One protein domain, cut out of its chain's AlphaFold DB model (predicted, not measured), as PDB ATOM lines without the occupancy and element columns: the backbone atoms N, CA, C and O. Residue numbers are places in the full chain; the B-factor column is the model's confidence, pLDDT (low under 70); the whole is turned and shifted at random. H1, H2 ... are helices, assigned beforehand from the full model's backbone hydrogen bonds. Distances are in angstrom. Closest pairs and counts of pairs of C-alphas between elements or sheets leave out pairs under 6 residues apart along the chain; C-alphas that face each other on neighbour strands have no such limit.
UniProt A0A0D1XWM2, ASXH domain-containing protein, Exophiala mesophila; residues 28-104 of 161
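Overview. This is residues 28 to 104 of the 161 residues of the protein "ASXH domain-containing protein" of Exophiala mesophila (UniProt A0A0D1XWM2). The longest helix, H5, makes one end of an elongated, all-helix arrangement with few contacts; next to it, H1 and H4 run side by side in opposite ways. H3 is set off from H1, H4 and H5 toward the other end, where the long loop of residues 59 to 79 swings out as far as Glu 70 before it comes back to H4. The printed part has 77 residues with five named helices, in the order H1, H2, H3, H4, H5, and no named strand; the helices hold 45 of the residues. It is only just compact, close to loose, with a radius of gyration of the C-alphas of 13.8 A, and it spans 43 by 24 by 23 A.

Along the chain. Find C-alpha 87 at (-14.344, 9.183, -54.903); from there H5, residues 87 to 101, runs 21.2 A to C-alpha 101 at (-16.173, 2.811, -34.769). Go back to C-alpha 32 at (-11.529, 14.150, -41.852), where H1, residues 32 to 41, begins its 14.2 A. Look next at H4, residues 80 to 85, which is 8.8 A long. H3, residues 49 to 58, measures 14.3 A, and H2, residues 43 to 46, measures 5.8 A.

Arrangement. Start at H5, which only just touches H1, with 3 pairs of C-alphas within 8 A. The closest C-alphas are those of Leu 32 and Val 93, 7.1 A apart, and H5 touches H1 with residues 90 to 93 alone. The two run opposite ways at a steep tilt of 54 degrees. H4 and H5 are close but not clearly touching, about perpendicular at 81 degrees; their closest C-alphas, of Val 83 and Leu 89, are 7.0 A apart. H1 touches H4 at a shallow tilt of 27 degrees, opposite ways; look at the C-alphas of Glu 37 and Asp 80, the closest, 6.3 A apart. H2 is close to H1 but not clearly touching, with C-alphas 39 and 46 the closest at 7.7 A. H2 is likewise close to H3 but not clearly touching, through C-alphas 43 and 52 at 8.0 A. H3 is apart from H1, H4 and H5. In H1, H3, H4 and H5 you will find every O i to N i+4 pair within hydrogen-bond range; H2 is too short for such a pair.

Size, cuts and confidence. The two C-alphas farthest apart are those of Glu 70 and Gln 102, 45.0 A. The link from H3 to H4, 21 residues, is long; those from H1 to H2, H2 to H3 and H4 to H5 are tight. The printed part has no cut. Its mean pLDDT is 87.4, and no printed residue is under 70.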
ATOM      1  N   PRO A  28     -14.433   9.372 -35.626       89.19
ATOM      2  CA  PRO A  28     -15.491   9.188 -36.623       89.19
ATOM      3  C   PRO A  28     -16.408  10.411 -36.781       89.19
ATOM      4  O   PRO A  28     -16.865  10.702 -37.892       89.19
ATOM      5  N   ASP A  29     -16.608  11.157 -35.690       89.94
ATOM      6  CA  ASP A  29     -17.484  12.331 -35.627       89.94
ATOM      7  C   ASP A  29     -16.871  13.575 -36.306       89.94
ATOM      8  O   ASP A  29     -17.586  14.528 -36.600       89.94
ATOM      9  N   GLN A  30     -15.555  13.599 -36.557       91.62
ATOM     10  CA  GLN A  30     -14.872  14.759 -37.143       91.62
ATOM     11  C   GLN A  30     -14.899  14.766 -38.672       91.62
ATOM     12  O   GLN A  30     -14.914  13.716 -39.317       91.62
ATOM     13  N   ASP A  31     -14.827  15.952 -39.276       92.25
ATOM     14  CA  ASP A  31     -14.629  16.091 -40.720       92.25
ATOM     15  C   ASP A  31     -13.162  15.833 -41.105       92.25
ATOM     16  O   ASP A  31     -12.309  16.720 -41.075       92.25
ATOM     17  N   LEU A  32     -12.867  14.576 -41.448       91.75
ATOM     18  CA  LEU A  32     -11.529  14.150 -41.852       91.75
ATOM     19  C   LEU A  32     -11.145  14.658 -43.249       91.75
ATOM     20  O   LEU A  32      -9.961  14.852 -43.498       91.75
ATOM     21  N   LEU A  33     -12.108  14.886 -44.150       91.12
ATOM     22  CA  LEU A  33     -11.808  15.379 -45.497       91.12
ATOM     23  C   LEU A  33     -11.411  16.853 -45.446       91.12
ATOM     24  O   LEU A  33     -10.350  17.205 -45.958       91.12
ATOM     25  N   GLY A  34     -12.187  17.681 -44.740       90.75
ATOM     26  CA  GLY A  34     -11.824  19.079 -44.504       90.75
ATOM     27  C   GLY A  34     -10.533  19.228 -43.690       90.75
ATOM     28  O   GLY A  34      -9.771  20.176 -43.887       90.75
ATOM     29  N   PHE A  35     -10.234  18.272 -42.801       90.50
ATOM     30  CA  PHE A  35      -8.937  18.216 -42.126       90.50
ATOM     31  C   PHE A  35      -7.787  17.959 -43.109       90.50
ATOM     32  O   PHE A  35      -6.811  18.703 -43.085       90.50
ATOM     33  N   ILE A  36      -7.911  16.964 -43.997       90.19
ATOM     34  CA  ILE A  36      -6.891  16.668 -45.014       90.19
ATOM     35  C   ILE A  36      -6.701  17.864 -45.953       90.19
ATOM     36  O   ILE A  36      -5.563  18.247 -46.200       90.19
ATOM     37  N   GLU A  37      -7.779  18.495 -46.422       90.19
ATOM     38  CA  GLU A  37      -7.699  19.697 -47.264       90.19
ATOM     39  C   GLU A  37      -6.921  20.817 -46.559       90.19
ATOM     40  O   GLU A  37      -5.970  21.360 -47.116       90.19
ATOM     41  N   ARG A  38      -7.227  21.090 -45.283       89.88
ATOM     42  CA  ARG A  38      -6.477  22.078 -44.492       89.88
ATOM     43  C   ARG A  38      -5.000  21.705 -44.342       89.88
ATOM     44  O   ARG A  38      -4.150  22.591 -44.417       89.88
ATOM     45  N   CYS A  39      -4.686  20.426 -44.140       87.88
ATOM     46  CA  CYS A  39      -3.305  19.946 -44.082       87.88
ATOM     47  C   CYS A  39      -2.550  20.203 -45.393       87.88
ATOM     48  O   CYS A  39      -1.387  20.600 -45.348       87.88
ATOM     49  N   LEU A  40      -3.202  20.031 -46.547       87.06
ATOM     50  CA  LEU A  40      -2.604  20.338 -47.849       87.06
ATOM     51  C   LEU A  40      -2.415  21.843 -48.050       87.06
ATOM     52  O   LEU A  40      -1.327  22.279 -48.419       87.06
ATOM     53  N   SER A  41      -3.421  22.659 -47.725       86.94
ATOM     54  CA  SER A  41      -3.316  24.118 -47.861       86.94
ATOM     55  C   SER A  41      -2.239  24.730 -46.958       86.94
ATOM     56  O   SER A  41      -1.719  25.803 -47.250       86.94
ATOM     57  N   GLN A  42      -1.898  24.068 -45.847       88.38
ATOM     58  CA  GLN A  42      -0.865  24.511 -44.907       88.38
ATOM     59  C   GLN A  42       0.444  23.715 -45.023       88.38
ATOM     60  O   GLN A  42       1.259  23.748 -44.095       88.38
ATOM     61  N   TRP A  43       0.654  23.025 -46.150       86.69
ATOM     62  CA  TRP A  43       1.784  22.123 -46.379       86.69
ATOM     63  C   TRP A  43       3.147  22.763 -46.099       86.69
ATOM     64  O   TRP A  43       3.970  22.188 -45.390       86.69
ATOM     65  N   ASP A  44       3.374  23.978 -46.599       83.81
ATOM     66  CA  ASP A  44       4.666  24.657 -46.469       83.81
ATOM     67  C   ASP A  44       4.925  25.249 -45.078       83.81
ATOM     68  O   ASP A  44       6.069  25.547 -44.746       83.81
ATOM     69  N   ILE A  45       3.880  25.405 -44.260       84.69
ATOM     70  CA  ILE A  45       3.948  26.102 -42.967       84.69
ATOM     71  C   ILE A  45       3.956  25.114 -41.798       84.69
ATOM     72  O   ILE A  45       4.634  25.343 -40.800       84.69
ATOM     73  N   SER A  46       3.176  24.035 -41.893       83.81
ATOM     74  CA  SER A  46       2.853  23.194 -40.731       83.81
ATOM     75  C   SER A  46       3.743  21.967 -40.566       83.81
ATOM     76  O   SER A  46       3.666  21.327 -39.521       83.81
ATOM     77  N   TYR A  47       4.564  21.631 -41.566       86.38
ATOM     78  CA  TYR A  47       5.345  20.392 -41.590       86.38
ATOM     79  C   TYR A  47       6.830  20.656 -41.811       86.38
ATOM     80  O   TYR A  47       7.203  21.468 -42.663       86.38
ATOM     81  N   THR A  48       7.686  19.921 -41.096       88.62
ATOM     82  CA  THR A  48       9.126  19.902 -41.390       88.62
ATOM     83  C   THR A  48       9.416  19.081 -42.648       88.62
ATOM     84  O   THR A  48       8.602  18.264 -43.081       88.62
ATOM     85  N   GLU A  49      10.588  19.258 -43.256       85.50
ATOM     86  CA  GLU A  49      10.960  18.511 -44.469       85.50
ATOM     87  C   GLU A  49      11.028  16.989 -44.229       85.50
ATOM     88  O   GLU A  49      10.675  16.197 -45.107       85.50
ATOM     89  N   GLU A  50      11.407  16.547 -43.026       86.56
ATOM     90  CA  GLU A  50      11.380  15.131 -42.649       86.56
ATOM     91  C   GLU A  50       9.951  14.583 -42.582       86.56
ATOM     92  O   GLU A  50       9.699  13.470 -43.052       86.56
ATOM     93  N   GLU A  51       9.019  15.359 -42.025       88.44
ATOM     94  CA  GLU A  51       7.604  14.997 -41.941       88.44
ATOM     95  C   GLU A  51       6.968  14.959 -43.328       88.44
ATOM     96  O   GLU A  51       6.320  13.969 -43.668       88.44
ATOM     97  N   LYS A  52       7.227  15.970 -44.165       88.88
ATOM     98  CA  LYS A  52       6.794  16.002 -45.570       88.88
ATOM     99  C   LYS A  52       7.263  14.758 -46.314       88.88
ATOM    100  O   LYS A  52       6.462  14.091 -46.967       88.88
ATOM    101  N   ARG A  53       8.540  14.385 -46.166       87.44
ATOM    102  CA  ARG A  53       9.091  13.163 -46.772       87.44
ATOM    103  C   ARG A  53       8.402  11.901 -46.247       87.44
ATOM    104  O   ARG A  53       8.117  11.000 -47.033       87.44
ATOM    105  N   GLY A  54       8.112  11.838 -44.947       87.88
ATOM    106  CA  GLY A  54       7.366  10.735 -44.337       87.88
ATOM    107  C   GLY A  54       5.938  10.614 -44.877       87.88
ATOM    108  O   GLY A  54       5.501   9.517 -45.222       87.88
ATOM    109  N   ILE A  55       5.235  11.740 -45.016       88.62
ATOM    110  CA  ILE A  55       3.882  11.792 -45.577       88.62
ATOM    111  C   ILE A  55       3.904  11.345 -47.041       88.62
ATOM    112  O   ILE A  55       3.140  10.452 -47.401       88.62
ATOM    113  N   ILE A  56       4.813  11.879 -47.864       87.50
ATOM    114  CA  ILE A  56       4.958  11.469 -49.270       87.50
ATOM    115  C   ILE A  56       5.238   9.965 -49.358       87.50
ATOM    116  O   ILE A  56       4.586   9.272 -50.133       87.50
ATOM    117  N   GLY A  57       6.131   9.432 -48.520       87.12
ATOM    118  CA  GLY A  57       6.440   8.000 -48.475       87.12
ATOM    119  C   GLY A  57       5.268   7.101 -48.055       87.12
ATOM    120  O   GLY A  57       5.273   5.913 -48.371       87.12
ATOM    121  N   SER A  58       4.255   7.647 -47.376       87.94
ATOM    122  CA  SER A  58       3.040   6.910 -46.998       87.94
ATOM    123  C   SER A  58       1.999   6.818 -48.118       87.94
ATOM    124  O   SER A  58       1.102   5.972 -48.059       87.94
ATOM    125  N   LEU A  59       2.107   7.664 -49.147       87.50
ATOM    126  CA  LEU A  59       1.190   7.647 -50.282       87.50
ATOM    127  C   LEU A  59       1.429   6.415 -51.168       87.50
ATOM    128  O   LEU A  59       2.531   5.863 -51.182       87.50
ATOM    129  N   PRO A  60       0.430   5.979 -51.956       85.81
ATOM    130  CA  PRO A  60       0.636   4.937 -52.958       85.81
ATOM    131  C   PRO A  60       1.766   5.307 -53.924       85.81
ATOM    132  O   PRO A  60       1.905   6.477 -54.276       85.81
ATOM    133  N   ALA A  61       2.523   4.314 -54.408       84.75
ATOM    134  CA  ALA A  61       3.712   4.511 -55.250       84.75
ATOM    135  C   ALA A  61       3.493   5.473 -56.436       84.75
ATOM    136  O   ALA A  61       4.376   6.252 -56.777       84.75
ATOM    137  N   THR A  62       2.292   5.481 -57.017       83.50
ATOM    138  CA  THR A  62       1.887   6.386 -58.105       83.50
ATOM    139  C   THR A  62       2.010   7.877 -57.756       83.50
ATOM    140  O   THR A  62       2.242   8.699 -58.643       83.50
ATOM    141  N   TYR A  63       1.862   8.223 -56.476       81.00
ATOM    142  CA  TYR A  63       1.859   9.591 -55.950       81.00
ATOM    143  C   TYR A  63       3.130   9.940 -55.160       81.00
ATOM    144  O   TYR A  63       3.251  11.056 -54.663       81.00
ATOM    145  N   GLN A  64       4.093   9.020 -55.048       84.06
ATOM    146  CA  GLN A  64       5.367   9.269 -54.368       84.06
ATOM    147  C   GLN A  64       6.310  10.074 -55.269       84.06
ATOM    148  O   GLN A  64       7.250   9.539 -55.857       84.06
ATOM    149  N   ARG A  65       6.036  11.372 -55.413       81.62
ATOM    150  CA  ARG A  65       6.887  12.302 -56.164       81.62
ATOM    151  C   ARG A  65       7.557  13.272 -55.209       81.62
ATOM    152  O   ARG A  65       6.889  13.985 -54.469       81.62
ATOM    153  N   TYR A  66       8.883  13.290 -55.249       80.56
ATOM    154  CA  TYR A  66       9.711  14.221 -54.490       80.56
ATOM    155  C   TYR A  66      10.109  15.370 -55.414       80.56
ATOM    156  O   TYR A  66      11.202  15.385 -55.975       80.56
ATOM    157  N   GLU A  67       9.176  16.291 -55.632       82.44
ATOM    158  CA  GLU A  67       9.427  17.525 -56.376       82.44
ATOM    159  C   GLU A  67       9.774  18.648 -55.395       82.44
ATOM    160  O   GLU A  67       9.189  18.740 -54.316       82.44
ATOM    161  N   LEU A  68      10.734  19.496 -55.762       82.94
ATOM    162  CA  LEU A  68      11.123  20.668 -54.980       82.94
ATOM    163  C   LEU A  68      10.506  21.924 -55.604       82.94
ATOM    164  O   LEU A  68      10.517  22.086 -56.823       82.94
ATOM    165  N   ASN A  69       9.982  22.811 -54.765       79.19
ATOM    166  CA  ASN A  69       9.532  24.144 -55.157       79.19
ATOM    167  C   ASN A  69      10.729  25.076 -55.426       79.19
ATOM    168  O   ASN A  69      11.872  24.757 -55.097       79.19
ATOM    169  N   GLU A  70      10.462  26.271 -55.960       75.12
ATOM    170  CA  GLU A  70      11.477  27.301 -56.262       75.12
ATOM    171  C   GLU A  70      12.319  27.707 -55.037       75.12
ATOM    172  O   GLU A  70      13.472  28.108 -55.171       75.12
ATOM    173  N   CYS A  71      11.772  27.541 -53.831       73.19
ATOM    174  CA  CYS A  71      12.461  27.789 -52.563       73.19
ATOM    175  C   CYS A  71      13.274  26.586 -52.040       73.19
ATOM    176  O   CYS A  71      13.803  26.652 -50.935       73.19
ATOM    177  N   GLY A  72      13.349  25.479 -52.788       75.50
ATOM    178  CA  GLY A  72      14.054  24.256 -52.383       75.50
ATOM    179  C   GLY A  72      13.323  23.401 -51.340       75.50
ATOM    180  O   GLY A  72      13.953  22.558 -50.709       75.50
ATOM    181  N   LEU A  73      12.016  23.611 -51.150       79.06
ATOM    182  CA  LEU A  73      11.164  22.856 -50.217       79.06
ATOM    183  C   LEU A  73      10.396  21.752 -50.945       79.06
ATOM    184  O   LEU A  73      10.011  21.946 -52.100       79.06
ATOM    185  N   LEU A  74      10.117  20.626 -50.281       83.06
ATOM    186  CA  LEU A  74       9.301  19.557 -50.864       83.06
ATOM    187  C   LEU A  74       7.879  20.042 -51.155       83.06
ATOM    188  O   LEU A  74       7.146  20.445 -50.251       83.06
ATOM    189  N   LYS A  75       7.475  19.942 -52.420       84.44
ATOM    190  CA  LYS A  75       6.126  20.242 -52.892       84.44
ATOM    191  C   LYS A  75       5.167  19.117 -52.514       84.44
ATOM    192  O   LYS A  75       5.526  17.940 -52.562       84.44
ATOM    193  N   CYS A  76       3.925  19.468 -52.187       82.00
ATOM    194  CA  CYS A  76       2.893  18.461 -51.998       82.00
ATOM    195  C   CYS A  76       2.557  17.777 -53.339       82.00
ATOM    196  O   CYS A  76       2.250  18.473 -54.311       82.00
ATOM    197  N   PRO A  77       2.580  16.434 -53.422       83.94
ATOM    198  CA  PRO A  77       2.255  15.716 -54.654       83.94
ATOM    199  C   PRO A  77       0.745  15.647 -54.941       83.94
ATOM    200  O   PRO A  77       0.350  15.196 -56.017       83.94
ATOM    201  N   LEU A  78      -0.100  16.049 -53.986       85.69
ATOM    202  CA  LEU A  78      -1.556  16.044 -54.107       85.69
ATOM    203  C   LEU A  78      -2.069  17.463 -54.360       85.69
ATOM    204  O   LEU A  78      -1.560  18.423 -53.787       85.69
ATOM    205  N   SER A  79      -3.091  17.587 -55.205       86.12
ATOM    206  CA  SER A  79      -3.815  18.841 -55.413       86.12
ATOM    207  C   SER A  79      -5.045  18.926 -54.509       86.12
ATOM    208  O   SER A  79      -5.626  17.904 -54.141       86.12
ATOM    209  N   ASP A  80      -5.497  20.144 -54.210       86.00
ATOM    210  CA  ASP A  80      -6.745  20.354 -53.457       86.00
ATOM    211  C   ASP A  80      -7.955  19.741 -54.183       86.00
ATOM    212  O   ASP A  80      -8.839  19.149 -53.564       86.00
ATOM    213  N   GLU A  81      -7.957  19.808 -55.517       87.00
ATOM    214  CA  GLU A  81      -8.995  19.208 -56.360       87.00
ATOM    215  C   GLU A  81      -9.075  17.688 -56.182       87.00
ATOM    216  O   GLU A  81     -10.163  17.122 -56.130       87.00
ATOM    217  N   PHE A  82      -7.928  17.019 -56.027       88.38
ATOM    218  CA  PHE A  82      -7.900  15.581 -55.781       88.38
ATOM    219  C   PHE A  82      -8.629  15.233 -54.481       88.38
ATOM    220  O   PHE A  82      -9.418  14.294 -54.456       88.38
ATOM    221  N   VAL A  83      -8.430  16.005 -53.410       86.88
ATOM    222  CA  VAL A  83      -9.114  15.746 -52.133       86.88
ATOM    223  C   VAL A  83     -10.615  16.002 -52.231       86.88
ATOM    224  O   VAL A  83     -11.403  15.252 -51.646       86.88
ATOM    225  N   ARG A  84     -11.021  17.025 -52.991       86.94
ATOM    226  CA  ARG A  84     -12.436  17.369 -53.160       86.94
ATOM    227  C   ARG A  84     -13.187  16.428 -54.082       86.94
ATOM    228  O   ARG A  84     -14.331  16.118 -53.769       86.94
ATOM    229  N   GLU A  85     -12.584  15.940 -55.157       90.06
ATOM    230  CA  GLU A  85     -13.302  15.183 -56.189       90.06
ATOM    231  C   GLU A  85     -13.056  13.671 -56.142       90.06
ATOM    232  O   GLU A  85     -13.906  12.900 -56.596       90.06
ATOM    233  N   ASP A  86     -11.952  13.197 -55.551       91.50
ATOM    234  CA  ASP A  86     -11.618  11.774 -55.598       91.50
ATOM    235  C   ASP A  86     -12.597  10.913 -54.781       91.50
ATOM    236  O   ASP A  86     -12.649  10.915 -53.547       91.50
ATOM    237  N   SER A  87     -13.375  10.105 -55.501       92.88
ATOM    238  CA  SER A  87     -14.344   9.183 -54.903       92.88
ATOM    239  C   SER A  87     -13.675   8.088 -54.073       92.88
ATOM    240  O   SER A  87     -14.252   7.624 -53.086       92.88
ATOM    241  N   ARG A  88     -12.452   7.673 -54.431       91.00
ATOM    242  CA  ARG A  88     -11.732   6.615 -53.711       91.00
ATOM    243  C   ARG A  88     -11.322   7.095 -52.328       91.00
ATOM    244  O   ARG A  88     -11.544   6.365 -51.366       91.00
ATOM    245  N   LEU A  89     -10.807   8.315 -52.215       90.62
ATOM    246  CA  LEU A  89     -10.466   8.948 -50.950       90.62
ATOM    247  C   LEU A  89     -11.705   9.125 -50.070       90.62
ATOM    248  O   LEU A  89     -11.688   8.703 -48.915       90.62
ATOM    249  N   LYS A  90     -12.804   9.665 -50.614       93.12
ATOM    250  CA  LYS A  90     -14.071   9.821 -49.874       93.12
ATOM    251  C   LYS A  90     -14.571   8.489 -49.311       93.12
ATOM    252  O   LYS A  90     -14.881   8.390 -48.123       93.12
ATOM    253  N   ASN A  91     -14.588   7.450 -50.145       94.75
ATOM    254  CA  ASN A  91     -14.998   6.108 -49.737       94.75
ATOM    255  C   ASN A  91     -14.029   5.496 -48.716       94.75
ATOM    256  O   ASN A  91     -14.471   4.859 -47.762       94.75
ATOM    257  N   ALA A  92     -12.719   5.705 -48.878       92.81
ATOM    258  CA  ALA A  92     -11.708   5.238 -47.936       92.81
ATOM    259  C   ALA A  92     -11.863   5.907 -46.566       92.81
ATOM    260  O   ALA A  92     -11.809   5.216 -45.551       92.81
ATOM    261  N   VAL A  93     -12.129   7.215 -46.522       93.19
ATOM    262  CA  VAL A  93     -12.397   7.951 -45.279       93.19
ATOM    263  C   VAL A  93     -13.673   7.445 -44.611       93.19
ATOM    264  O   VAL A  93     -13.661   7.162 -43.414       93.19
ATOM    265  N   ALA A  94     -14.765   7.282 -45.364       93.38
ATOM    266  CA  ALA A  94     -16.020   6.754 -44.826       93.38
ATOM    267  C   ALA A  94     -15.841   5.340 -44.253       93.38
ATOM    268  O   ALA A  94     -16.268   5.059 -43.131       93.38
ATOM    269  N   ARG A  95     -15.142   4.471 -44.991       94.50
ATOM    270  CA  ARG A  95     -14.787   3.127 -44.537       94.50
ATOM    271  C   ARG A  95     -13.947   3.186 -43.267       94.50
ATOM    272  O   ARG A  95     -14.318   2.558 -42.285       94.50
ATOM    273  N   PHE A  96     -12.873   3.970 -43.258       93.38
ATOM    274  CA  PHE A  96     -11.983   4.111 -42.109       93.38
ATOM    275  C   PHE A  96     -12.731   4.553 -40.846       93.38
ATOM    276  O   PHE A  96     -12.549   3.958 -39.785       93.38
ATOM    277  N   LYS A  97     -13.643   5.527 -40.954       93.19
ATOM    278  CA  LYS A  97     -14.510   5.928 -39.836       93.19
ATOM    279  C   LYS A  97     -15.339   4.760 -39.298       93.19
ATOM    280  O   LYS A  97     -15.415   4.579 -38.084       93.19
ATOM    281  N   GLY A  98     -15.927   3.960 -40.190       92.69
ATOM    282  CA  GLY A  98     -16.667   2.752 -39.824       92.69
ATOM    283  C   GLY A  98     -15.787   1.704 -39.139       92.69
ATOM    284  O   GLY A  98     -16.170   1.165 -38.105       92.69
ATOM    285  N   GLU A  99     -14.584   1.459 -39.661       91.81
ATOM    286  CA  GLU A  99     -13.627   0.506 -39.087       91.81
ATOM    287  C   GLU A  99     -13.163   0.926 -37.683       91.81
ATOM    288  O   GLU A  99     -13.043   0.085 -36.791       91.81
ATOM    289  N   VAL A 100     -12.926   2.225 -37.467       91.62
ATOM    290  CA  VAL A 100     -12.579   2.768 -36.145       91.62
ATOM    291  C   VAL A 100     -13.752   2.616 -35.181       91.62
ATOM    292  O   VAL A 100     -13.552   2.118 -34.078       91.62
ATOM    293  N   ALA A 101     -14.974   2.963 -35.599       90.00
ATOM    294  CA  ALA A 101     -16.173   2.811 -34.769       90.00
ATOM    295  C   ALA A 101     -16.452   1.345 -34.382       90.00
ATOM    296  O   ALA A 101     -16.926   1.073 -33.283       90.00
ATOM    297  N   GLN A 102     -16.114   0.397 -35.260       90.00
ATOM    298  CA  GLN A 102     -16.223  -1.044 -35.008       90.00
ATOM    299  C   GLN A 102     -15.063  -1.617 -34.172       90.00
ATOM    300  O   GLN A 102     -15.086  -2.796 -33.829       90.00
ATOM    301  N   GLY A 103     -14.039  -0.818 -33.852       89.69
ATOM    302  CA  GLY A 103     -12.885  -1.265 -33.068       89.69
ATOM    303  C   GLY A 103     -11.910  -2.166 -33.832       89.69
ATOM    304  O   GLY A 103     -11.085  -2.839 -33.217       89.69
ATOM    305  N   LEU A 104     -11.944  -2.174 -35.170       88.81
ATOM    306  CA  LEU A 104     -11.039  -3.008 -35.981       88.81
ATOM    307  C   LEU A 104      -9.573  -2.560 -35.866       88.81
ATOM    308  O   LEU A 104      -8.644  -3.330 -36.101       88.81
TER     309      LEU A 104